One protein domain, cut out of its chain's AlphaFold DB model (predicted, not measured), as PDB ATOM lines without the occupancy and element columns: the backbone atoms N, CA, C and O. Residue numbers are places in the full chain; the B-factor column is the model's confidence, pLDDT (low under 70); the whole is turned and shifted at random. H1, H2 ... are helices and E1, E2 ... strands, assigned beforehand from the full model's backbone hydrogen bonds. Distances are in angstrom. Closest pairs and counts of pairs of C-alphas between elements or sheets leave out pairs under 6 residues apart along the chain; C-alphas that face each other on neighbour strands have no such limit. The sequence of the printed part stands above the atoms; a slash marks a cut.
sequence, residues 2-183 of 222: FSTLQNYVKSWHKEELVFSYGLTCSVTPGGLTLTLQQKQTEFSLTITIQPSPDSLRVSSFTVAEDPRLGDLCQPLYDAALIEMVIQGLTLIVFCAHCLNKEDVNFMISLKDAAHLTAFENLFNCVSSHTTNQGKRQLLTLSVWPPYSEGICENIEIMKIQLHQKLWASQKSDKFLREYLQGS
ATOM      1  N   PHE A   2     149.962  -2.244  78.703       81.62
ATOM      2  CA  PHE A   2     148.552  -2.291  79.133       81.62
ATOM      3  C   PHE A   2     148.347  -2.141  80.652       81.62
ATOM      4  O   PHE A   2     147.598  -1.269  81.081       81.62
ATOM      5  N   SER A   3     149.064  -2.924  81.465       84.56
ATOM      6  CA  SER A   3     149.023  -2.801  82.932       84.56
ATOM      7  C   SER A   3     149.441  -1.407  83.409       84.56
ATOM      8  O   SER A   3     148.822  -0.849  84.306       84.56
ATOM      9  N   THR A   4     150.443  -0.811  82.761       90.12
ATOM     10  CA  THR A   4     150.894   0.564  83.009       90.12
ATOM     11  C   THR A   4     149.782   1.582  82.751       90.12
ATOM     12  O   THR A   4     149.542   2.435  83.596       90.12
ATOM     13  N   LEU A   5     149.065   1.468  81.629       90.44
ATOM     14  CA  LEU A   5     147.962   2.367  81.274       90.44
ATOM     15  C   LEU A   5     146.774   2.226  82.230       90.44
ATOM     16  O   LEU A   5     146.197   3.221  82.657       90.44
ATOM     17  N   GLN A   6     146.426   0.996  82.611       89.38
ATOM     18  CA  GLN A   6     145.376   0.777  83.605       89.38
ATOM     19  C   GLN A   6     145.759   1.340  84.974       89.38
ATOM     20  O   GLN A   6     144.914   1.926  85.642       89.38
ATOM     21  N   ASN A   7     147.016   1.177  85.389       91.19
ATOM     22  CA  ASN A   7     147.508   1.747  86.642       91.19
ATOM     23  C   ASN A   7     147.522   3.277  86.593       91.19
ATOM     24  O   ASN A   7     147.134   3.898  87.574       91.19
ATOM     25  N   TYR A   8     147.885   3.869  85.453       92.50
ATOM     26  CA  TYR A   8     147.819   5.314  85.245       92.50
ATOM     27  C   TYR A   8     146.391   5.846  85.428       92.50
ATOM     28  O   TYR A   8     146.173   6.714  86.268       92.50
ATOM     29  N   VAL A   9     145.395   5.257  84.759       90.94
ATOM     30  CA  VAL A   9     143.987   5.676  84.916       90.94
ATOM     31  C   VAL A   9     143.470   5.438  86.339       90.94
ATOM     32  O   VAL A   9     142.727   6.253  86.876       90.94
ATOM     33  N   LYS A  10     143.887   4.349  86.998       89.50
ATOM     34  CA  LYS A  10     143.549   4.090  88.410       89.50
ATOM     35  C   LYS A  10     144.212   5.065  89.386       89.50
ATOM     36  O   LYS A  10     143.723   5.190  90.503       89.50
ATOM     37  N   SER A  11     145.322   5.692  88.995       89.94
ATOM     38  CA  SER A  11     146.066   6.641  89.830       89.94
ATOM     39  C   SER A  11     145.519   8.067  89.783       89.94
ATOM     40  O   SER A  11     145.986   8.904  90.547       89.94
ATOM     41  N   TRP A  12     144.546   8.357  88.913       90.38
ATOM     42  CA  TRP A  12     143.914   9.672  88.874       90.38
ATOM     43  C   TRP A  12     143.199   9.978  90.196       90.38
ATOM     44  O   TRP A  12     142.443   9.147  90.709       90.38
ATOM     45  N   HIS A  13     143.436  11.175  90.737       83.75
ATOM     46  CA  HIS A  13     142.806  11.635  91.972       83.75
ATOM     47  C   HIS A  13     141.308  11.798  91.746       83.75
ATOM     48  O   HIS A  13     140.877  12.581  90.901       83.75
ATOM     49  N   LYS A  14     140.500  11.043  92.493       80.62
ATOM     50  CA  LYS A  14     139.042  11.049  92.320       80.62
ATOM     51  C   LYS A  14     138.433  12.408  92.656       80.62
ATOM     52  O   LYS A  14     137.398  12.751  92.108       80.62
ATOM     53  N   GLU A  15     139.075  13.164  93.540       78.31
ATOM     54  CA  GLU A  15     138.649  14.490  93.983       78.31
ATOM     55  C   GLU A  15     138.830  15.568  92.902       78.31
ATOM     56  O   GLU A  15     138.200  16.619  92.980       78.31
ATOM     57  N   GLU A  16     139.674  15.313  91.898       82.69
ATOM     58  CA  GLU A  16     139.943  16.224  90.773       82.69
ATOM     59  C   GLU A  16     139.078  15.920  89.538       82.69
ATOM     60  O   GLU A  16     139.192  16.605  88.519       82.69
ATOM     61  N   LEU A  17     138.249  14.873  89.603       87.94
ATOM     62  CA  LEU A  17     137.430  14.398  88.494       87.94
ATOM     63  C   LEU A  17     135.942  14.544  88.803       87.94
ATOM     64  O   LEU A  17     135.467  14.156  89.871       87.94
ATOM     65  N   VAL A  18     135.178  15.011  87.818       90.00
ATOM     66  CA  VAL A  18     133.710  15.033  87.865       90.00
ATOM     67  C   VAL A  18     133.141  13.636  87.600       90.00
ATOM     68  O   VAL A  18     132.078  13.274  88.120       90.00
ATOM     69  N   PHE A  19     133.840  12.834  86.792       91.06
ATOM     70  CA  PHE A  19     133.425  11.487  86.411       91.06
ATOM     71  C   PHE A  19     134.465  10.437  86.787       91.06
ATOM     72  O   PHE A  19     135.645  10.703  86.989       91.06
ATOM     73  N   SER A  20     134.018   9.188  86.868       91.06
ATOM     74  CA  SER A  20     134.906   8.053  87.092       91.06
ATOM     75  C   SER A  20     135.093   7.273  85.801       91.06
ATOM     76  O   SER A  20     134.168   7.151  84.997       91.06
ATOM     77  N   TYR A  21     136.287   6.714  85.620       92.69
ATOM     78  CA  TYR A  21     136.688   6.140  84.343       92.69
ATOM     79  C   TYR A  21     137.031   4.655  84.445       92.69
ATOM     80  O   TYR A  21     137.511   4.153  85.467       92.69
ATOM     81  N   GLY A  22     136.770   3.938  83.358       93.00
ATOM     82  CA  GLY A  22     137.319   2.621  83.066       93.00
ATOM     83  C   GLY A  22     138.151   2.681  81.792       93.00
ATOM     84  O   GLY A  22     137.774   3.361  80.842       93.00
ATOM     85  N   LEU A  23     139.275   1.963  81.764       95.69
ATOM     86  CA  LEU A  23     140.102   1.833  80.567       95.69
ATOM     87  C   LEU A  23     140.148   0.378  80.114       95.69
ATOM     88  O   LEU A  23     140.592  -0.510  80.851       95.69
ATOM     89  N   THR A  24     139.762   0.162  78.864       94.75
ATOM     90  CA  THR A  24     140.008  -1.086  78.146       94.75
ATOM     91  C   THR A  24     140.984  -0.836  77.005       94.75
ATOM     92  O   THR A  24     141.168   0.291  76.543       94.75
ATOM     93  N   CYS A  25     141.687  -1.886  76.606       93.06
ATOM     94  CA  CYS A  25     142.736  -1.796  75.608       93.06
ATOM     95  C   CYS A  25     142.701  -3.060  74.767       93.06
ATOM     96  O   CYS A  25     142.568  -4.163  75.301       93.06
ATOM     97  N   SER A  26     142.823  -2.901  73.460       93.00
ATOM     98  CA  SER A  26     142.866  -4.006  72.514       93.00
ATOM     99  C   SER A  26     143.919  -3.729  71.453       93.00
ATOM    100  O   SER A  26     144.199  -2.581  71.112       93.00
ATOM    101  N   VAL A  27     144.546  -4.789  70.952       90.88
ATOM    102  CA  VAL A  27     145.490  -4.691  69.839       90.88
ATOM    103  C   VAL A  27     144.751  -5.113  68.581       90.88
ATOM    104  O   VAL A  27     144.199  -6.210  68.519       90.88
ATOM    105  N   THR A  28     144.739  -4.240  67.584       86.50
ATOM    106  CA  THR A  28     144.159  -4.497  66.268       86.50
ATOM    107  C   THR A  28     145.264  -4.467  65.208       86.50
ATOM    108  O   THR A  28     146.336  -3.908  65.456       86.50
ATOM    109  N   PRO A  29     145.032  -5.000  63.994       83.00
ATOM    110  CA  PRO A  29     145.978  -4.837  62.886       83.00
ATOM    111  C   PRO A  29     146.283  -3.365  62.557       83.00
ATOM    112  O   PRO A  29     147.334  -3.061  62.003       83.00
ATOM    113  N   GLY A  30     145.368  -2.450  62.904       80.94
ATOM    114  CA  GLY A  30     145.523  -1.011  62.711       80.94
ATOM    115  C   GLY A  30     146.317  -0.298  63.807       80.94
ATOM    116  O   GLY A  30     146.617   0.880  63.625       80.94
ATOM    117  N   GLY A  31     146.654  -0.973  64.912       89.50
ATOM    118  CA  GLY A  31     147.383  -0.402  66.045       89.50
ATOM    119  C   GLY A  31     146.777  -0.742  67.411       89.50
ATOM    120  O   GLY A  31     145.949  -1.643  67.553       89.50
ATOM    121  N   LEU A  32     147.211  -0.010  68.435       93.12
ATOM    122  CA  LEU A  32     146.695  -0.111  69.798       93.12
ATOM    123  C   LEU A  32     145.420   0.727  69.928       93.12
ATOM    124  O   LEU A  32     145.464   1.943  69.752       93.12
ATOM    125  N   THR A  33     144.304   0.101  70.277       95.56
ATOM    126  CA  THR A  33     143.032   0.786  70.512       95.56
ATOM    127  C   THR A  33     142.770   0.888  72.010       95.56
ATOM    128  O   THR A  33     142.671  -0.123  72.707       95.56
ATOM    129  N   LEU A  34     142.664   2.119  72.501       96.19
ATOM    130  CA  LEU A  34     142.294   2.465  73.868       96.19
ATOM    131  C   LEU A  34     140.826   2.877  73.885       96.19
ATOM    132  O   LEU A  34     140.433   3.730  73.094       96.19
ATOM    133  N   THR A  35     140.042   2.330  74.807       96.94
ATOM    134  CA  THR A  35     138.663   2.775  75.029       96.94
ATOM    135  C   THR A  35     138.523   3.230  76.471       96.94
ATOM    136  O   THR A  35     138.557   2.416  77.401       96.94
ATOM    137  N   LEU A  36     138.399   4.543  76.636       96.88
ATOM    138  CA  LEU A  36     138.144   5.210  77.902       96.88
ATOM    139  C   LEU A  36     136.630   5.380  78.059       96.88
ATOM    140  O   LEU A  36     135.989   5.965  77.195       96.88
ATOM    141  N   GLN A  37     136.054   4.858  79.137       96.00
ATOM    142  CA  GLN A  37     134.614   4.902  79.389       96.00
ATOM    143  C   GLN A  37     134.322   5.665  80.680       96.00
ATOM    144  O   GLN A  37     134.866   5.323  81.731       96.00
ATOM    145  N   GLN A  38     133.438   6.657  80.610       92.38
ATOM    146  CA  GLN A  38     132.870   7.337  81.773       92.38
ATOM    147  C   GLN A  38     131.749   6.478  82.359       92.38
ATOM    148  O   GLN A  38     130.776   6.156  81.679       92.38
ATOM    149  N   LYS A  39     131.866   6.088  83.630       89.12
ATOM    150  CA  LYS A  39     130.934   5.125  84.244       89.12
ATOM    151  C   LYS A  39     129.548   5.704  84.504       89.12
ATOM    152  O   LYS A  39     128.572   4.964  84.509       89.12
ATOM    153  N   GLN A  40     129.462   7.003  84.776       86.44
ATOM    154  CA  GLN A  40     128.205   7.645  85.139       86.44
ATOM    155  C   GLN A  40     127.347   7.963  83.913       86.44
ATOM    156  O   GLN A  40     126.135   7.809  83.996       86.44
ATOM    157  N   THR A  41     127.961   8.390  82.808       88.19
ATOM    158  CA  THR A  41     127.280   8.857  81.585       88.19
ATOM    159  C   THR A  41     127.225   7.803  80.483       88.19
ATOM    160  O   THR A  41     126.528   7.999  79.496       88.19
ATOM    161  N   GLU A  42     127.999   6.721  80.622       88.00
ATOM    162  CA  GLU A  42     128.284   5.728  79.576       88.00
ATOM    163  C   GLU A  42     128.980   6.290  78.332       88.00
ATOM    164  O   GLU A  42     129.220   5.551  77.372       88.00
ATOM    165  N   PHE A  43     129.375   7.567  78.354       94.50
ATOM    166  CA  PHE A  43     130.149   8.142  77.268       94.50
ATOM    167  C   PHE A  43     131.453   7.368  77.152       94.50
ATOM    168  O   PHE A  43     132.037   6.911  78.144       94.50
ATOM    169  N   SER A  44     131.939   7.230  75.929       96.94
ATOM    170  CA  SER A  44     133.217   6.582  75.692       96.94
ATOM    171  C   SER A  44     134.018   7.307  74.632       96.94
ATOM    172  O   SER A  44     133.480   7.865  73.683       96.94
ATOM    173  N   LEU A  45     135.329   7.289  74.807       97.88
ATOM    174  CA  LEU A  45     136.293   7.792  73.853       97.88
ATOM    175  C   LEU A  45     137.157   6.626  73.392       97.88
ATOM    176  O   LEU A  45     137.832   5.976  74.192       97.88
ATOM    177  N   THR A  46     137.141   6.385  72.087       97.50
ATOM    178  CA  THR A  46     137.986   5.387  71.436       97.50
ATOM    179  C   THR A  46     139.149   6.079  70.735       97.50
ATOM    180  O   THR A  46     138.951   6.935  69.874       97.50
ATOM    181  N   ILE A  47     140.371   5.688  71.093       97.12
ATOM    182  CA  ILE A  47     141.621   6.245  70.576       97.12
ATOM    183  C   ILE A  47     142.395   5.120  69.903       97.12
ATOM    184  O   ILE A  47     142.722   4.128  70.548       97.12
ATOM    185  N   THR A  48     142.733   5.269  68.623       96.00
ATOM    186  CA  THR A  48     143.575   4.283  67.922       96.00
ATOM    187  C   THR A  48     144.962   4.848  67.657       96.00
ATOM    188  O   THR A  48     145.138   5.729  66.812       96.00
ATOM    189  N   ILE A  49     145.947   4.308  68.369       94.56
ATOM    190  CA  ILE A  49     147.361   4.661  68.285       94.56
ATOM    191  C   ILE A  49     148.051   3.733  67.290       94.56
ATOM    192  O   ILE A  49     148.066   2.513  67.456       94.56
ATOM    193  N   GLN A  50     148.672   4.319  66.273       91.88
ATOM    194  CA  GLN A  50     149.431   3.600  65.262       91.88
ATOM    195  C   GLN A  50     150.936   3.749  65.502       91.88
ATOM    196  O   GLN A  50     151.391   4.827  65.903       91.88
ATOM    197  N   PRO A  51     151.727   2.706  65.207       81.38
ATOM    198  CA  PRO A  51     153.175   2.828  65.173       81.38
ATOM    199  C   PRO A  51     153.597   3.880  64.142       81.38
ATOM    200  O   PRO A  51     153.126   3.876  63.004       81.38
ATOM    201  N   SER A  52     154.501   4.771  64.534       87.44
ATOM    202  CA  SER A  52     155.140   5.731  63.640       87.44
ATOM    203  C   SER A  52     156.572   5.995  64.139       87.44
ATOM    204  O   SER A  52     156.798   6.016  65.356       87.44
ATOM    205  N   PRO A  53     157.562   6.089  63.231       83.19
ATOM    206  CA  PRO A  53     158.976   6.152  63.600       83.19
ATOM    207  C   PRO A  53     159.314   7.421  64.385       83.19
ATOM    208  O   PRO A  53     159.931   7.315  65.441       83.19
ATOM    209  N   ASP A  54     158.815   8.580  63.960       87.75
ATOM    210  CA  ASP A  54     159.258   9.871  64.510       87.75
ATOM    211  C   ASP A  54     158.290  10.454  65.549       87.75
ATOM    212  O   ASP A  54     158.676  11.221  66.420       87.75
ATOM    213  N   SER A  55     157.023  10.042  65.511       92.12
ATOM    214  CA  SER A  55     155.968  10.584  66.373       92.12
ATOM    215  C   SER A  55     155.021   9.487  66.843       92.12
ATOM    216  O   SER A  55     154.933   8.423  66.228       92.12
ATOM    217  N   LEU A  56     154.232   9.755  67.880       94.12
ATOM    218  CA  LEU A  56     153.036   8.964  68.157       94.12
ATOM    219  C   LEU A  56     151.964   9.343  67.128       94.12
ATOM    220  O   LEU A  56     151.724  10.531  66.920       94.12
ATOM    221  N   ARG A  57     151.323   8.383  66.452       95.56
ATOM    222  CA  ARG A  57     150.236   8.688  65.507       95.56
ATOM    223  C   ARG A  57     148.892   8.272  66.084       95.56
ATOM    224  O   ARG A  57     148.695   7.101  66.386       95.56
ATOM    225  N   VAL A  58     147.953   9.203  66.169       96.31
ATOM    226  CA  VAL A  58     146.558   8.945  66.542       96.31
ATOM    227  C   VAL A  58     145.713   8.968  65.272       96.31
ATOM    228  O   VAL A  58     145.669   9.972  64.571       96.31
ATOM    229  N   SER A  59     145.072   7.850  64.946       93.81
ATOM    230  CA  SER A  59     144.285   7.672  63.709       93.81
ATOM    231  C   SER A  59     142.771   7.755  63.913       93.81
ATOM    232  O   SER A  59     142.022   7.935  62.956       93.81
ATOM    233  N   SER A  60     142.318   7.645  65.160       93.75
ATOM    234  CA  SER A  60     140.923   7.815  65.569       93.75
ATOM    235  C   SER A  60     140.900   8.426  66.968       93.75
ATOM    236  O   SER A  60     141.731   8.063  67.805       93.75
ATOM    237  N   PHE A  61     139.979   9.367  67.171       96.19
ATOM    238  CA  PHE A  61     139.672  10.038  68.434       96.19
ATOM    239  C   PHE A  61     138.147  10.187  68.517       96.19
ATOM    240  O   PHE A  61     137.590  11.271  68.379       96.19
ATOM    241  N   THR A  62     137.456   9.057  68.592       96.38
ATOM    242  CA  THR A  62     136.010   9.008  68.369       96.38
ATOM    243  C   THR A  62     135.271   8.969  69.693       96.38
ATOM    244  O   THR A  62     135.421   8.019  70.465       96.38
ATOM    245  N   VAL A  63     134.460   9.998  69.934       96.19
ATOM    246  CA  VAL A  63     133.568  10.094  71.091       96.19
ATOM    247  C   VAL A  63     132.224   9.453  70.740       96.19
ATOM    248  O   VAL A  63     131.617   9.765  69.714       96.19
ATOM    249  N   ALA A  64     131.771   8.538  71.588       95.44
ATOM    250  CA  ALA A  64     130.403   8.056  71.625       95.44
ATOM    251  C   ALA A  64     129.724   8.650  72.860       95.44
ATOM    252  O   ALA A  64     130.176   8.457  73.989       95.44
ATOM    253  N   GLU A  65     128.649   9.380  72.617       91.94
ATOM    254  CA  GLU A  65     127.898  10.157  73.596       91.94
ATOM    255  C   GLU A  65     126.419   9.773  73.536       91.94
ATOM    256  O   GLU A  65     125.927   9.281  72.517       91.94
ATOM    257  N   ASP A  66     125.711  10.011  74.634       86.75
ATOM    258  CA  ASP A  66     124.267   9.842  74.722       86.75
ATOM    259  C   ASP A  66     123.597  11.221  74.837       86.75
ATOM    260  O   ASP A  66     123.721  11.878  75.879       86.75
ATOM    261  N   PRO A  67     122.876  11.680  73.798       86.62
ATOM    262  CA  PRO A  67     122.276  13.013  73.783       86.62
ATOM    263  C   PRO A  67     121.199  13.198  74.858       86.62
ATOM    264  O   PRO A  67     120.935  14.329  75.257       86.62
ATOM    265  N   ARG A  68     120.630  12.109  75.401       88.12
ATOM    266  CA  ARG A  68     119.599  12.172  76.454       88.12
ATOM    267  C   ARG A  68     120.086  12.878  77.719       88.12
ATOM    268  O   ARG A  68     119.278  13.430  78.459       88.12
ATOM    269  N   LEU A  69     121.394  12.857  77.982       87.50
ATOM    270  CA  LEU A  69     121.971  13.589  79.106       87.50
ATOM    271  C   LEU A  69     121.892  15.107  78.894       87.50
ATOM    272  O   LEU A  69     121.666  15.826  79.862       87.50
ATOM    273  N   GLY A  70     122.032  15.590  77.655       87.88
ATOM    274  CA  GLY A  70     121.895  17.010  77.321       87.88
ATOM    275  C   GLY A  70     120.470  17.512  77.545       87.88
ATOM    276  O   GLY A  70     120.275  18.536  78.195       87.88
ATOM    277  N   ASP A  71     119.481  16.717  77.122       88.06
ATOM    278  CA  ASP A  71     118.058  17.007  77.350       88.06
ATOM    279  C   ASP A  71     117.706  17.098  78.846       88.06
ATOM    280  O   ASP A  71     116.800  17.832  79.239       88.06
ATOM    281  N   LEU A  72     118.418  16.340  79.684       86.62
ATOM    282  CA  LEU A  72     118.182  16.269  81.122       86.62
ATOM    283  C   LEU A  72     118.940  17.342  81.911       86.62
ATOM    284  O   LEU A  72     118.384  17.961  82.815       86.62
ATOM    285  N   CYS A  73     120.228  17.501  81.617       89.38
ATOM    286  CA  CYS A  73     121.146  18.367  82.339       89.38
ATOM    287  C   CYS A  73     122.294  18.783  81.412       89.38
ATOM    288  O   CYS A  73     123.384  18.201  81.424       89.38
ATOM    289  N   GLN A  74     122.051  19.832  80.625       91.81
ATOM    290  CA  GLN A  74     123.038  20.389  79.697       91.81
ATOM    291  C   GLN A  74     124.409  20.665  80.348       91.81
ATOM    292  O   GLN A  74     125.414  20.262  79.766       91.81
ATOM    293  N   PRO A  75     124.511  21.262  81.557       92.25
ATOM    294  CA  PRO A  75     125.817  21.506  82.171       92.25
ATOM    295  C   PRO A  75     126.616  20.225  82.440       92.25
ATOM    296  O   PRO A  75     127.842  20.233  82.344       92.25
ATOM    297  N   LEU A  76     125.936  19.125  82.781       91.44
ATOM    298  CA  LEU A  76     126.589  17.847  83.044       91.44
ATOM    299  C   LEU A  76     126.981  17.137  81.746       91.44
ATOM    300  O   LEU A  76     128.050  16.536  81.694       91.44
ATOM    301  N   TYR A  77     126.160  17.248  80.698       93.31
ATOM    302  CA  TYR A  77     126.509  16.798  79.349       93.31
ATOM    303  C   TYR A  77     127.766  17.509  78.830       93.31
ATOM    304  O   TYR A  77     128.729  16.850  78.436       93.31
ATOM    305  N   ASP A  78     127.797  18.842  78.910       93.25
ATOM    306  CA  ASP A  78     128.948  19.642  78.483       93.25
ATOM    307  C   ASP A  78     130.204  19.250  79.270       93.25
ATOM    308  O   ASP A  78     131.281  19.075  78.696       93.25
ATOM    309  N   ALA A  79     130.070  19.062  80.587       93.44
ATOM    310  CA  ALA A  79     131.177  18.634  81.425       93.44
ATOM    311  C   ALA A  79     131.677  17.229  81.093       93.44
ATOM    312  O   ALA A  79     132.887  17.010  81.077       93.44
ATOM    313  N   ALA A  80     130.770  16.295  80.803       93.69
ATOM    314  CA  ALA A  80     131.118  14.939  80.405       93.69
ATOM    315  C   ALA A  80     131.968  14.945  79.133       93.69
ATOM    316  O   ALA A  80     133.026  14.315  79.109       93.69
ATOM    317  N   LEU A  81     131.565  15.716  78.119       94.31
ATOM    318  CA  LEU A  81     132.326  15.851  76.878       94.31
ATOM    319  C   LEU A  81     133.689  16.506  77.097       94.31
ATOM    320  O   LEU A  81     134.705  15.958  76.668       94.31
ATOM    321  N   ILE A  82     133.727  17.655  77.774       94.56
ATOM    322  CA  ILE A  82     134.973  18.398  78.002       94.56
ATOM    323  C   ILE A  82     135.964  17.548  78.804       94.56
ATOM    324  O   ILE A  82     137.121  17.421  78.402       94.56
ATOM    325  N   GLU A  83     135.527  16.932  79.906       94.44
ATOM    326  CA  GLU A  83     136.409  16.106  80.730       94.44
ATOM    327  C   GLU A  83     136.868  14.851  79.981       94.44
ATOM    328  O   GLU A  83     138.044  14.505  80.057       94.44
ATOM    329  N   MET A  84     136.001  14.216  79.182       95.44
ATOM    330  CA  MET A  84     136.387  13.075  78.346       95.44
ATOM    331  C   MET A  84     137.516  13.443  77.378       95.44
ATOM    332  O   MET A  84     138.482  12.690  77.244       95.44
ATOM    333  N   VAL A  85     137.419  14.600  76.715       95.62
ATOM    334  CA  VAL A  85     138.467  15.074  75.801       95.62
ATOM    335  C   VAL A  85     139.758  15.366  76.566       95.62
ATOM    336  O   VAL A  85     140.818  14.904  76.141       95.62
ATOM    337  N   ILE A  86     139.679  16.045  77.717       94.69
ATOM    338  CA  ILE A  86     140.839  16.308  78.585       94.69
ATOM    339  C   ILE A  86     141.529  14.996  78.974       94.69
ATOM    340  O   ILE A  86     142.734  14.859  78.768       94.69
ATOM    341  N   GLN A  87     140.778  14.015  79.482       94.94
ATOM    342  CA  GLN A  87     141.341  12.729  79.901       94.94
ATOM    343  C   GLN A  87     141.864  11.894  78.726       94.94
ATOM    344  O   GLN A  87     142.831  11.144  78.858       94.94
ATOM    345  N   GLY A  88     141.262  12.041  77.547       95.62
ATOM    346  CA  GLY A  88     141.788  11.478  76.311       95.62
ATOM    347  C   GLY A  88     143.160  12.042  75.954       95.62
ATOM    348  O   GLY A  88     144.085  11.285  75.658       95.62
ATOM    349  N   LEU A  89     143.310  13.368  76.011       94.62
ATOM    350  CA  LEU A  89     144.571  14.047  75.721       94.62
ATOM    351  C   LEU A  89     145.655  13.697  76.749       94.62
ATOM    352  O   LEU A  89     146.762  13.349  76.342       94.62
ATOM    353  N   THR A  90     145.349  13.694  78.052       93.25
ATOM    354  CA  THR A  90     146.319  13.296  79.094       93.25
ATOM    355  C   THR A  90     146.790  11.855  78.902       93.25
ATOM    356  O   THR A  90     147.988  11.576  78.988       93.25
ATOM    357  N   LEU A  91     145.882  10.939  78.547       94.50
ATOM    358  CA  LEU A  91     146.217   9.548  78.253       94.50
ATOM    359  C   LEU A  91     147.131   9.415  77.025       94.50
ATOM    360  O   LEU A  91     148.067   8.614  77.035       94.50
ATOM    361  N   ILE A  92     146.891  10.201  75.975       94.75
ATOM    362  CA  ILE A  92     147.724  10.222  74.765       94.75
ATOM    363  C   ILE A  92     149.115  10.783  75.066       94.75
ATOM    364  O   ILE A  92     150.112  10.187  74.653       94.75
ATOM    365  N   VAL A  93     149.197  11.880  75.822       92.31
ATOM    366  CA  VAL A  93     150.467  12.460  76.281       92.31
ATOM    367  C   VAL A  93     151.245  11.428  77.093       92.31
ATOM    368  O   VAL A  93     152.419  11.188  76.816       92.31
ATOM    369  N   PHE A  94     150.589  10.735  78.025       92.00
ATOM    370  CA  PHE A  94     151.207   9.657  78.794       92.00
ATOM    371  C   PHE A  94     151.721   8.514  77.902       92.00
ATOM    372  O   PHE A  94     152.824   8.003  78.114       92.00
ATOM    373  N   CYS A  95     150.968   8.131  76.865       92.75
ATOM    374  CA  CYS A  95     151.423   7.139  75.887       92.75
ATOM    375  C   CYS A  95     152.670   7.605  75.128       92.75
ATOM    376  O   CYS A  95     153.577   6.802  74.918       92.75
ATOM    377  N   ALA A  96     152.726   8.878  74.731       92.44
ATOM    378  CA  ALA A  96     153.874   9.449  74.035       92.44
ATOM    379  C   ALA A  96     155.133   9.400  74.911       92.44
ATOM    380  O   ALA A  96     156.166   8.911  74.458       92.44
ATOM    381  N   HIS A  97     155.005   9.759  76.192       89.88
ATOM    382  CA  HIS A  97     156.085   9.645  77.176       89.88
ATOM    383  C   HIS A  97     156.548   8.194  77.353       89.88
ATOM    384  O   HIS A  97     157.741   7.915  77.296       89.88
ATOM    385  N   CYS A  98     155.620   7.239  77.494       89.69
ATOM    386  CA  CYS A  98     155.960   5.815  77.621       89.69
ATOM    387  C   CYS A  98     156.700   5.250  76.397       89.69
ATOM    388  O   CYS A  98     157.388   4.236  76.510       89.69
ATOM    389  N   LEU A  99     156.504   5.856  75.226       90.25
ATOM    390  CA  LEU A  99     157.085   5.429  73.955       90.25
ATOM    391  C   LEU A  99     158.257   6.315  73.510       90.25
ATOM    392  O   LEU A  99     158.728   6.149  72.383       90.25
ATOM    393  N   ASN A 100     158.720   7.230  74.372       90.06
ATOM    394  CA  ASN A 100     159.761   8.216  74.079       90.06
ATOM    395  C   ASN A 100     159.498   8.961  72.758       90.06
ATOM    396  O   ASN A 100     160.369   9.050  71.894       90.06
ATOM    397  N   LYS A 101     158.261   9.431  72.570       92.38
ATOM    398  CA  LYS A 101     157.862  10.267  71.436       92.38
ATOM    399  C   LYS A 101     157.721  11.706  71.897       92.38
ATOM    400  O   LYS A 101     157.041  11.965  72.882       92.38
ATOM    401  N   GLU A 102     158.340  12.610  71.152       92.19
ATOM    402  CA  GLU A 102     158.342  14.048  71.441       92.19
ATOM    403  C   GLU A 102     157.134  14.760  70.831       92.19
ATOM    404  O   GLU A 102     156.704  15.790  71.338       92.19
ATOM    405  N   ASP A 103     156.544  14.166  69.792       92.56
ATOM    406  CA  ASP A 103     155.365  14.683  69.113       92.56
ATOM    407  C   ASP A 103     154.259  13.637  69.024       92.56
ATOM    408  O   ASP A 103     154.487  12.432  68.835       92.56
ATOM    409  N   VAL A 104     153.028  14.131  69.080       95.00
ATOM    410  CA  VAL A 104     151.810  13.385  68.807       95.00
ATOM    411  C   VAL A 104     151.118  13.999  67.597       95.00
ATOM    412  O   VAL A 104     150.713  15.156  67.608       95.00
ATOM    413  N   ASN A 105     150.930  13.188  66.563       95.38
ATOM    414  CA  ASN A 105     150.256  13.567  65.331       95.38
ATOM    415  C   ASN A 105     148.882  12.901  65.261       95.38
ATOM    416  O   ASN A 105     148.772  11.685  65.077       95.38
ATOM    417  N   PHE A 106     147.832  13.702  65.369       95.81
ATOM    418  CA  PHE A 106     146.453  13.289  65.158       95.81
ATOM    419  C   PHE A 106     146.153  13.392  63.671       95.81
ATOM    420  O   PHE A 106     146.124  14.486  63.132       95.81
ATOM    421  N   MET A 107     145.935  12.262  63.010       94.06
ATOM    422  CA  MET A 107     145.478  12.177  61.627       94.06
ATOM    423  C   MET A 107     144.073  11.576  61.634       94.06
ATOM    424  O   MET A 107     143.889  10.382  61.392       94.06
ATOM    425  N   ILE A 108     143.091  12.404  61.972       94.81
ATOM    426  CA  ILE A 108     141.730  11.979  62.332       94.81
ATOM    427  C   ILE A 108     140.686  12.528  61.354       94.81
ATOM    428  O   ILE A 108     140.985  13.351  60.482       94.81
ATOM    429  N   SER A 109     139.452  12.032  61.455       93.56
ATOM    430  CA  SER A 109     138.341  12.541  60.647       93.56
ATOM    431  C   SER A 109     137.967  13.972  61.053       93.56
ATOM    432  O   SER A 109     138.206  14.386  62.185       93.56
ATOM    433  N   LEU A 110     137.333  14.725  60.146       91.25
ATOM    434  CA  LEU A 110     136.812  16.061  60.474       91.25
ATOM    435  C   LEU A 110     135.770  16.025  61.601       91.25
ATOM    436  O   LEU A 110     135.694  16.960  62.390       91.25
ATOM    437  N   LYS A 111     134.985  14.942  61.684       91.88
ATOM    438  CA  LYS A 111     134.005  14.746  62.756       91.88
ATOM    439  C   LYS A 111     134.704  14.646  64.114       91.88
ATOM    440  O   LYS A 111     134.328  15.353  65.036       91.88
ATOM    441  N   ASP A 112     135.736  13.811  64.210       92.62
ATOM    442  CA  ASP A 112     136.497  13.638  65.452       92.62
ATOM    443  C   ASP A 112     137.231  14.932  65.841       92.62
ATOM    444  O   ASP A 112     137.254  15.323  67.006       92.62
ATOM    445  N   ALA A 113     137.794  15.639  64.856       92.56
ATOM    446  CA  ALA A 113     138.519  16.883  65.087       92.56
ATOM    447  C   ALA A 113     137.627  18.036  65.581       92.56
ATOM    448  O   ALA A 113     138.116  18.930  66.275       92.56
ATOM    449  N   ALA A 114     136.319  18.003  65.302       92.00
ATOM    450  CA  ALA A 114     135.377  18.979  65.845       92.00
ATOM    451  C   ALA A 114     135.380  18.982  67.387       92.00
ATOM    452  O   ALA A 114     135.330  20.047  67.999       92.00
ATOM    453  N   HIS A 115     135.556  17.818  68.025       91.06
ATOM    454  CA  HIS A 115     135.660  17.711  69.487       91.06
ATOM    455  C   HIS A 115     136.956  18.320  70.052       91.06
ATOM    456  O   HIS A 115     137.027  18.625  71.240       91.06
ATOM    457  N   LEU A 116     137.973  18.534  69.211       92.38
ATOM    458  CA  LEU A 116     139.256  19.136  69.586       92.38
ATOM    459  C   LEU A 116     139.330  20.635  69.273       92.38
ATOM    460  O   LEU A 116     140.315  21.275  69.624       92.38
ATOM    461  N   THR A 117     138.296  21.223  68.662       89.12
ATOM    462  CA  THR A 117     138.312  22.642  68.255       89.12
ATOM    463  C   THR A 117     138.423  23.583  69.459       89.12
ATOM    464  O   THR A 117     139.176  24.549  69.422       89.12
ATOM    465  N   ALA A 118     137.765  23.266  70.579       86.06
ATOM    466  CA  ALA A 118     137.907  24.034  71.823       86.06
ATOM    467  C   ALA A 118     139.317  23.944  72.446       86.06
ATOM    468  O   ALA A 118     139.658  24.731  73.326       86.06
ATOM    469  N   PHE A 119     140.128  22.995  71.977       88.75
ATOM    470  CA  PHE A 119     141.480  22.704  72.437       88.75
ATOM    471  C   PHE A 119     142.532  23.080  71.385       88.75
ATOM    472  O   PHE A 119     143.686  22.684  71.520       88.75
ATOM    473  N   GLU A 120     142.161  23.836  70.343       87.56
ATOM    474  CA  GLU A 120     143.042  24.183  69.220       87.56
ATOM    475  C   GLU A 120     144.360  24.820  69.683       87.56
ATOM    476  O   GLU A 120     145.420  24.492  69.160       87.56
ATOM    477  N   ASN A 121     144.306  25.630  70.744       87.31
ATOM    478  CA  ASN A 121     145.470  26.295  71.334       87.31
ATOM    479  C   ASN A 121     146.526  25.330  71.903       87.31
ATOM    480  O   ASN A 121     147.645  25.758  72.172       87.31
ATOM    481  N   LEU A 122     146.186  24.054  72.114       88.19
ATOM    482  CA  LEU A 122     147.152  23.032  72.519       88.19
ATOM    483  C   LEU A 122     147.994  22.528  71.340       88.19
ATOM    484  O   LEU A 122     149.039  21.922  71.557       88.19
ATOM    485  N   PHE A 123     147.540  22.722  70.101       90.19
ATOM    486  CA  PHE A 123     148.172  22.154  68.917       90.19
ATOM    487  C   PHE A 123     149.072  23.179  68.221       90.19
ATOM    488  O   PHE A 123     148.676  24.304  67.933       90.19
ATOM    489  N   ASN A 124     150.281  22.748  67.872       85.50
ATOM    490  CA  ASN A 124     151.279  23.565  67.178       85.50
ATOM    491  C   ASN A 124     150.989  23.711  65.682       85.50
ATOM    492  O   ASN A 124     151.435  24.658  65.037       85.50
ATOM    493  N   CYS A 125     150.275  22.747  65.106       81.25
ATOM    494  CA  CYS A 125     149.905  22.761  63.702       81.25
ATOM    495  C   CYS A 125     148.519  22.161  63.532       81.25
ATOM    496  O   CYS A 125     148.242  21.083  64.056       81.25
ATOM    497  N   VAL A 126     147.686  22.843  62.749       87.12
ATOM    498  CA  VAL A 126     146.386  22.363  62.293       87.12
ATOM    499  C   VAL A 126     146.356  22.490  60.776       87.12
ATOM    500  O   VAL A 126     146.433  23.584  60.225       87.12
ATOM    501  N   SER A 127     146.272  21.365  60.071       88.62
ATOM    502  CA  SER A 127     146.192  21.348  58.608       88.62
ATOM    503  C   SER A 127     145.214  20.287  58.121       88.62
ATOM    504  O   SER A 127     144.854  19.367  58.852       88.62
ATOM    505  N   SER A 128     144.743  20.407  56.880       88.44
ATOM    506  CA  SER A 128     143.827  19.430  56.290       88.44
ATOM    507  C   SER A 128     144.478  18.709  55.120       88.44
ATOM    508  O   SER A 128     145.083  19.335  54.255       88.44
ATOM    509  N   HIS A 129     144.321  17.387  55.092       86.31
ATOM    510  CA  HIS A 129     144.938  16.498  54.111       86.31
ATOM    511  C   HIS A 129     143.875  15.624  53.457       86.31
ATOM    512  O   HIS A 129     142.948  15.154  54.117       86.31
ATOM    513  N   THR A 130     144.014  15.369  52.158       85.81
ATOM    514  CA  THR A 130     143.170  14.384  51.469       85.81
ATOM    515  C   THR A 130     143.900  13.053  51.441       85.81
ATOM    516  O   THR A 130     145.006  12.954  50.921       85.81
ATOM    517  N   THR A 131     143.282  12.027  52.017       84.62
ATOM    518  CA  THR A 131     143.815  10.663  52.060       84.62
ATOM    519  C   THR A 131     142.910   9.713  51.279       84.62
ATOM    520  O   THR A 131     141.788  10.061  50.911       84.62
ATOM    521  N   ASN A 132     143.364   8.476  51.078       82.56
ATOM    522  CA  ASN A 132     142.531   7.391  50.546       82.56
ATOM    523  C   ASN A 132     141.288   7.086  51.409       82.56
ATOM    524  O   ASN A 132     140.347   6.470  50.923       82.56
ATOM    525  N   GLN A 133     141.270   7.526  52.671       79.44
ATOM    526  CA  GLN A 133     140.140   7.402  53.597       79.44
ATOM    527  C   GLN A 133     139.315   8.701  53.693       79.44
ATOM    528  O   GLN A 133     138.525   8.872  54.619       79.44
ATOM    529  N   GLY A 134     139.496   9.619  52.740       87.06
ATOM    530  CA  GLY A 134     138.805  10.903  52.674       87.06
ATOM    531  C   GLY A 134     139.600  12.058  53.282       87.06
ATOM    532  O   GLY A 134     140.809  11.965  53.529       87.06
ATOM    533  N   LYS A 135     138.907  13.181  53.491       89.25
ATOM    534  CA  LYS A 135     139.484  14.398  54.067       89.25
ATOM    535  C   LYS A 135     139.730  14.207  55.563       89.25
ATOM    536  O   LYS A 135     138.818  13.856  56.313       89.25
ATOM    537  N   ARG A 136     140.966  14.452  55.981       91.50
ATOM    538  CA  ARG A 136     141.437  14.333  57.360       91.50
ATOM    539  C   ARG A 136     142.017  15.639  57.863       91.50
ATOM    540  O   ARG A 136     142.413  16.502  57.073       91.50
ATOM    541  N   GLN A 137     142.049  15.766  59.179       92.88
ATOM    542  CA  GLN A 137     142.722  16.852  59.868       92.88
ATOM    543  C   GLN A 137     143.987  16.303  60.521       92.88
ATOM    544  O   GLN A 137     143.942  15.266  61.186       92.88
ATOM    545  N   LEU A 138     145.101  16.982  60.261       93.25
ATOM    546  CA  LEU A 138     146.371  16.777  60.932       93.25
ATOM    547  C   LEU A 138     146.486  17.816  62.046       93.25
ATOM    548  O   LEU A 138     146.546  19.011  61.752       93.25
ATOM    549  N   LEU A 139     146.513  17.349  63.290       94.38
ATOM    550  CA  LEU A 139     146.797  18.160  64.471       94.38
ATOM    551  C   LEU A 139     148.102  17.659  65.093       94.38
ATOM    552  O   LEU A 139     148.238  16.456  65.324       94.38
ATOM    553  N   THR A 140     149.048  18.550  65.373       93.44
ATOM    554  CA  THR A 140     150.323  18.185  66.010       93.44
ATOM    555  C   THR A 140     150.392  18.761  67.414       93.44
ATOM    556  O   THR A 140     150.294  19.971  67.593       93.44
ATOM    557  N   LEU A 141     150.572  17.889  68.399       92.94
ATOM    558  CA  LEU A 141     150.752  18.217  69.808       92.94
ATOM    559  C   LEU A 141     152.184  17.849  70.208       92.94
ATOM    560  O   LEU A 141     152.526  16.665  70.203       92.94
ATOM    561  N   SER A 142     153.010  18.836  70.554       90.69
ATOM    562  CA  SER A 142     154.383  18.571  71.004       90.69
ATOM    563  C   SER A 142     154.428  18.356  72.508       90.69
ATOM    564  O   SER A 142     154.035  19.220  73.280       90.69
ATOM    565  N   VAL A 143     154.940  17.204  72.921       87.31
ATOM    566  CA  VAL A 143     155.059  16.779  74.323       87.31
ATOM    567  C   VAL A 143     156.485  16.931  74.869       87.31
ATOM    568  O   VAL A 143     156.791  16.431  75.945       87.31
ATOM    569  N   TRP A 144     157.363  17.620  74.138       81.69
ATOM    570  CA  TRP A 144     158.731  17.938  74.556       81.69
ATOM    571  C   TRP A 144     158.752  18.872  75.794       81.69
ATOM    572  O   TRP A 144     157.930  19.789  75.846       81.69
ATOM    573  N   PRO A 145     159.690  18.721  76.759       71.62
ATOM    574  CA  PRO A 145     159.676  19.390  78.072       71.62
ATOM    575  C   PRO A 145     159.327  20.897  78.131       71.62
ATOM    576  O   PRO A 145     158.462  21.259  78.926       71.62
ATOM    577  N   PRO A 146     159.897  21.798  77.300       68.38
ATOM    578  CA  PRO A 146     159.520  23.217  77.304       68.38
ATOM    579  C   PRO A 146     158.086  23.485  76.813       68.38
ATOM    580  O   PRO A 146     157.526  24.529  77.128       68.38
ATOM    581  N   TYR A 147     157.484  22.572  76.047       68.69
ATOM    582  CA  TYR A 147     156.111  22.687  75.541       68.69
ATOM    583  C   TYR A 147     155.109  21.872  76.372       68.69
ATOM    584  O   TYR A 147     153.935  22.233  76.453       68.69
ATOM    585  N   SER A 148     155.561  20.808  77.045       72.56
ATOM    586  CA  SER A 148     154.707  19.978  77.897       72.56
ATOM    587  C   SER A 148     154.197  20.717  79.131       72.56
ATOM    588  O   SER A 148     153.070  20.466  79.550       72.56
ATOM    589  N   GLU A 149     154.983  21.646  79.686       76.44
ATOM    590  CA  GLU A 149     154.547  22.476  80.819       76.44
ATOM    591  C   GLU A 149     153.327  23.323  80.435       76.44
ATOM    592  O   GLU A 149     152.305  23.269  81.117       76.44
ATOM    593  N   GLY A 150     153.367  23.983  79.272       80.19
ATOM    594  CA  GLY A 150     152.239  24.772  78.770       80.19
ATOM    595  C   GLY A 150     150.983  23.938  78.490       80.19
ATOM    596  O   GLY A 150     149.867  24.406  78.714       80.19
ATOM    597  N   ILE A 151     151.125  22.687  78.037       82.19
ATOM    598  CA  ILE A 151     149.976  21.783  77.850       82.19
ATOM    599  C   ILE A 151     149.350  21.425  79.199       82.19
ATOM    600  O   ILE A 151     148.130  21.514  79.347       82.19
ATOM    601  N   CYS A 152     150.172  21.041  80.177       81.81
ATOM    602  CA  CYS A 152     149.710  20.706  81.521       81.81
ATOM    603  C   CYS A 152     149.000  21.895  82.177       81.81
ATOM    604  O   CYS A 152     147.889  21.734  82.676       81.81
ATOM    605  N   GLU A 153     149.580  23.094  82.109       86.19
ATOM    606  CA  GLU A 153     148.968  24.314  82.645       86.19
ATOM    607  C   GLU A 153     147.612  24.615  82.000       86.19
ATOM    608  O   GLU A 153     146.634  24.870  82.704       86.19
ATOM    609  N   ASN A 154     147.509  24.532  80.670       87.06
ATOM    610  CA  ASN A 154     146.242  24.758  79.975       87.06
ATOM    611  C   ASN A 154     145.181  23.718  80.358       87.06
ATOM    612  O   ASN A 154     144.018  24.072  80.563       87.06
ATOM    613  N   ILE A 155     145.565  22.444  80.476       87.81
ATOM    614  CA  ILE A 155     144.669  21.378  80.937       87.81
ATOM    615  C   ILE A 155     144.164  21.671  82.352       87.81
ATOM    616  O   ILE A 155     142.962  21.567  82.595       87.81
ATOM    617  N   GLU A 156     145.041  22.085  83.264       88.06
ATOM    618  CA  GLU A 156     144.652  22.432  84.632       88.06
ATOM    619  C   GLU A 156     143.724  23.652  84.677       88.06
ATOM    620  O   GLU A 156     142.690  23.621  85.348       88.06
ATOM    621  N   ILE A 157     144.000  24.694  83.888       89.75
ATOM    622  CA  ILE A 157     143.099  25.848  83.748       89.75
ATOM    623  C   ILE A 157     141.717  25.396  83.258       89.75
ATOM    624  O   ILE A 157     140.699  25.815  83.815       89.75
ATOM    625  N   MET A 158     141.656  24.519  82.253       89.94
ATOM    626  CA  MET A 158     140.392  24.003  81.722       89.94
ATOM    627  C   MET A 158     139.626  23.170  82.751       89.94
ATOM    628  O   MET A 158     138.413  23.345  82.886       89.94
ATOM    629  N   LYS A 159     140.309  22.324  83.533       89.44
ATOM    630  CA  LYS A 159     139.689  21.591  84.647       89.44
ATOM    631  C   LYS A 159     139.109  22.543  85.689       89.44
ATOM    632  O   LYS A 159     137.969  22.357  86.112       89.44
ATOM    633  N   ILE A 160     139.847  23.583  86.079       89.44
ATOM    634  CA  ILE A 160     139.371  24.586  87.043       89.44
ATOM    635  C   ILE A 160     138.120  25.290  86.505       89.44
ATOM    636  O   ILE A 160     137.117  25.398  87.214       89.44
ATOM    637  N   GLN A 161     138.144  25.730  85.246       91.06
ATOM    638  CA  GLN A 161     136.997  26.379  84.605       91.06
ATOM    639  C   GLN A 161     135.780  25.453  84.528       91.06
ATOM    640  O   GLN A 161     134.653  25.901  84.750       91.06
ATOM    641  N   LEU A 162     135.995  24.167  84.244       91.62
ATOM    642  CA  LEU A 162     134.938  23.163  84.234       91.62
ATOM    643  C   LEU A 162     134.261  23.059  85.606       91.62
ATOM    644  O   LEU A 162     133.042  23.207  85.711       91.62
ATOM    645  N   HIS A 163     135.055  22.894  86.665       89.62
ATOM    646  CA  HIS A 163     134.549  22.814  88.035       89.62
ATOM    647  C   HIS A 163     133.810  24.090  88.449       89.62
ATOM    648  O   HIS A 163     132.739  24.022  89.050       89.62
ATOM    649  N   GLN A 164     134.329  25.265  88.085       89.94
ATOM    650  CA  GLN A 164     133.668  26.545  88.353       89.94
ATOM    651  C   GLN A 164     132.310  26.661  87.648       89.94
ATOM    652  O   GLN A 164     131.339  27.112  88.261       89.94
ATOM    653  N   LYS A 165     132.212  26.229  86.384       91.50
ATOM    654  CA  LYS A 165     130.949  26.237  85.627       91.50
ATOM    655  C   LYS A 165     129.908  25.307  86.241       91.50
ATOM    656  O   LYS A 165     128.753  25.710  86.402       91.50
ATOM    657  N   LEU A 166     130.309  24.099  86.632       90.69
ATOM    658  CA  LEU A 166     129.427  23.160  87.329       90.69
ATOM    659  C   LEU A 166     128.979  23.720  88.679       90.69
ATOM    660  O   LEU A 166     127.789  23.716  88.995       90.69
ATOM    661  N   TRP A 167     129.909  24.298  89.441       88.62
ATOM    662  CA  TRP A 167     129.606  24.911  90.729       88.62
ATOM    663  C   TRP A 167     128.623  26.081  90.610       88.62
ATOM    664  O   TRP A 167     127.750  26.239  91.465       88.62
ATOM    665  N   ALA A 168     128.736  26.902  89.565       89.94
ATOM    666  CA  ALA A 168     127.786  27.978  89.306       89.94
ATOM    667  C   ALA A 168     126.399  27.422  88.936       89.94
ATOM    668  O   ALA A 168     125.386  27.891  89.460       89.94
ATOM    669  N   SER A 169     126.366  26.387  88.094       89.62
ATOM    670  CA  SER A 169     125.138  25.799  87.546       89.62
ATOM    671  C   SER A 169     124.337  24.991  88.573       89.62
ATOM    672  O   SER A 169     123.110  24.952  88.501       89.62
ATOM    673  N   GLN A 170     124.985  24.419  89.598       86.75
ATOM    674  CA  GLN A 170     124.300  23.634  90.644       86.75
ATOM    675  C   GLN A 170     123.263  24.458  91.439       86.75
ATOM    676  O   GLN A 170     122.389  23.917  92.125       86.75
ATOM    677  N   LYS A 171     123.374  25.795  91.411       84.94
ATOM    678  CA  LYS A 171     122.446  26.696  92.106       84.94
ATOM    679  C   LYS A 171     121.069  26.708  91.448       84.94
ATOM    680  O   LYS A 171     120.072  26.802  92.159       84.94
ATOM    681  N   SER A 172     121.024  26.586  90.127       86.38
ATOM    682  CA  SER A 172     119.794  26.588  89.330       86.38
ATOM    683  C   SER A 172     119.319  25.190  88.950       86.38
ATOM    684  O   SER A 172     118.122  24.995  88.773       86.38
ATOM    685  N   ASP A 173     120.227  24.219  88.848       84.94
ATOM    686  CA  ASP A 173     119.913  22.864  88.400       84.94
ATOM    687  C   ASP A 173     119.873  21.881  89.583       84.94
ATOM    688  O   ASP A 173     120.885  21.621  90.243       84.94
ATOM    689  N   LYS A 174     118.676  21.351  89.871       83.75
ATOM    690  CA  LYS A 174     118.452  20.377  90.948       83.75
ATOM    691  C   LYS A 174     119.121  19.036  90.642       83.75
ATOM    692  O   LYS A 174     119.718  18.458  91.543       83.75
ATOM    693  N   PHE A 175     119.049  18.572  89.397       83.62
ATOM    694  CA  PHE A 175     119.618  17.290  88.995       83.62
ATOM    695  C   PHE A 175     121.141  17.315  89.115       83.62
ATOM    696  O   PHE A 175     121.740  16.414  89.699       83.62
ATOM    697  N   LEU A 176     121.767  18.397  88.644       86.94
ATOM    698  CA  LEU A 176     123.203  18.597  88.799       86.94
ATOM    699  C   LEU A 176     123.612  18.623  90.273       86.94
ATOM    700  O   LEU A 176     124.616  18.027  90.648       86.94
ATOM    701  N   ARG A 177     122.839  19.314  91.114       86.12
ATOM    702  CA  ARG A 177     123.103  19.370  92.553       86.12
ATOM    703  C   ARG A 177     123.032  17.986  93.191       86.12
ATOM    704  O   ARG A 177     123.941  17.630  93.926       86.12
ATOM    705  N   GLU A 178     121.994  17.213  92.892       84.00
ATOM    706  CA  GLU A 178     121.842  15.843  93.395       84.00
ATOM    707  C   GLU A 178     122.986  14.941  92.932       84.00
ATOM    708  O   GLU A 178     123.536  14.200  93.742       84.00
ATOM    709  N   TYR A 179     123.402  15.052  91.668       84.12
ATOM    710  CA  TYR A 179     124.556  14.320  91.150       84.12
ATOM    711  C   TYR A 179     125.843  14.666  91.908       84.12
ATOM    712  O   TYR A 179     126.549  13.781  92.380       84.12
ATOM    713  N   LEU A 180     126.129  15.961  92.056       82.69
ATOM    714  CA  LEU A 180     127.337  16.466  92.705       82.69
ATOM    715  C   LEU A 180     127.383  16.183  94.216       82.69
ATOM    716  O   LEU A 180     128.464  16.131  94.800       82.69
ATOM    717  N   GLN A 181     126.223  16.025  94.855       77.69
ATOM    718  CA  GLN A 181     126.092  15.743  96.287       77.69
ATOM    719  C   GLN A 181     125.930  14.248  96.597       77.69
ATOM    720  O   GLN A 181     126.113  13.838  97.745       77.69
ATOM    721  N   GLY A 182     125.573  13.432  95.607       68.44
ATOM    722  CA  GLY A 182     125.360  12.000  95.764       68.44
ATOM    723  C   GLY A 182     126.674  11.235  95.907       68.44
ATOM    724  O   GLY A 182     127.576  11.351  95.079       68.44
ATOM    725  N   SER A 183     126.780  10.382  96.928       52.00
ATOM    726  CA  SER A 183     127.895   9.438  97.031       52.00
ATOM    727  C   SER A 183     127.694   8.299  96.023       52.00
ATOM    728  O   SER A 183     126.915   7.381  96.266       52.00
TER     729      SER A 183
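What this domain is: This is residues 2 to 183 of the 222 residues of an uncharacterized protein of Candidatus Paracaedibacter acanthamoebae (UniProt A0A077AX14). A twisted sheet of seven strands curls round one long helix, H3, and a second long helix, H6, packs side by side on part of H3, farther from the sheet. H1 covers the edge strand E1, and the short H2 and H7 lie at one end of the long axis. The printed part has 182 residues, with seven named helices and seven named strands in the order H1 E1 E2 E3 E4 H2 H3 E5 H4 H5 E6 E7 H6 H7; the class is mixed. The mixed sheet runs E1 E2 E3 E4 E5 E7 E6; the whole is compact, with a radius of gyration of the C-alphas of 16.6 A, and spans 50 by 33 by 31 A.

How they stand to each other: Start at E1, 21 to 28, E2, 31 to 38, E3, 44 to 50, and E4, 56 to 64, a meander, each strand the antiparallel neighbour of the one before and forming a hairpin with it; look at N 24 and O 35, 2.9 A, N 34 and O 47, 2.8 A, and N 46 and O 62, 2.9 A. E4 bends by 54 degrees at residue 59 and is parallel to E5, 103 to 109, with N 58 and O 105 2.8 A apart. E7, 134 to 142, is antiparallel to E5, with N 106 and O 139 at 2.8 A, and forms a hairpin with E6, 125 to 131, with N 129 and O 136 at 2.9 A. The sheet curls round H3, 74 to 98; the closest C-alphas of E3 and H3 are those of Leu 45 and Met 84, 6.9 A apart. H6, 145 to 169, touches residues 75 to 86 of H3 at a shallow tilt of 18 degrees, opposite ways, closest at the C-alphas of Pro 75 and Leu 166, 6.5 A. H1, 2 to 10, lies over E1 at a height over the sheet of 8.9 A, closest at the C-alphas of Gln 6 and Leu 23, 6.2 A. H2, 68 to 72, touches H3 only at the corner, closest at the C-alphas of Gly 70 and Tyr 77, 5.0 A. E4, H2, H3 and E5 make a strand-helix-strand unit, two parallel neighbour strands with helices between, its crossover right-handed. H4, 110 to 114, lies over E4 at a height of 6.2 A, and H5, 117 to 122, only grazes the sheet with residues 120 to 122; with E5 and E6 they make a split unit, E7 between its strands, also right-handed. H7, 174 to 181, is close to but not clearly touching H3, closest at the C-alphas of Leu 76 and Leu 176, 6.7 A. Every O i to N i+4 pair is within hydrogen-bond range in H1, H2, H3, H4 and H7, against 19 of 21 in H6 and 0 of 2 in H5, which has 2 of 3 O i to N i+3 pairs within range.

Where its parts are: Find C-alpha 2 at (148.552, -2.291, 79.133), where H1 begins. H3 runs 36.1 A from C-alpha 74 at (123.038, 20.389, 79.697), H6 36.4 A, and E7 25.2 A. H7 ends at C-alpha 181, (126.092, 15.743, 96.287).

The domain as a whole: The C-alphas farthest apart, of Pro 53 and Ser 172, are 51.1 A apart. The printed part has no cut and no long link; H1 to E1 is short and the other links are tight. The mean pLDDT of the printed part is 89.3, and residues 146 to 147 and 182 to 183 are under 70.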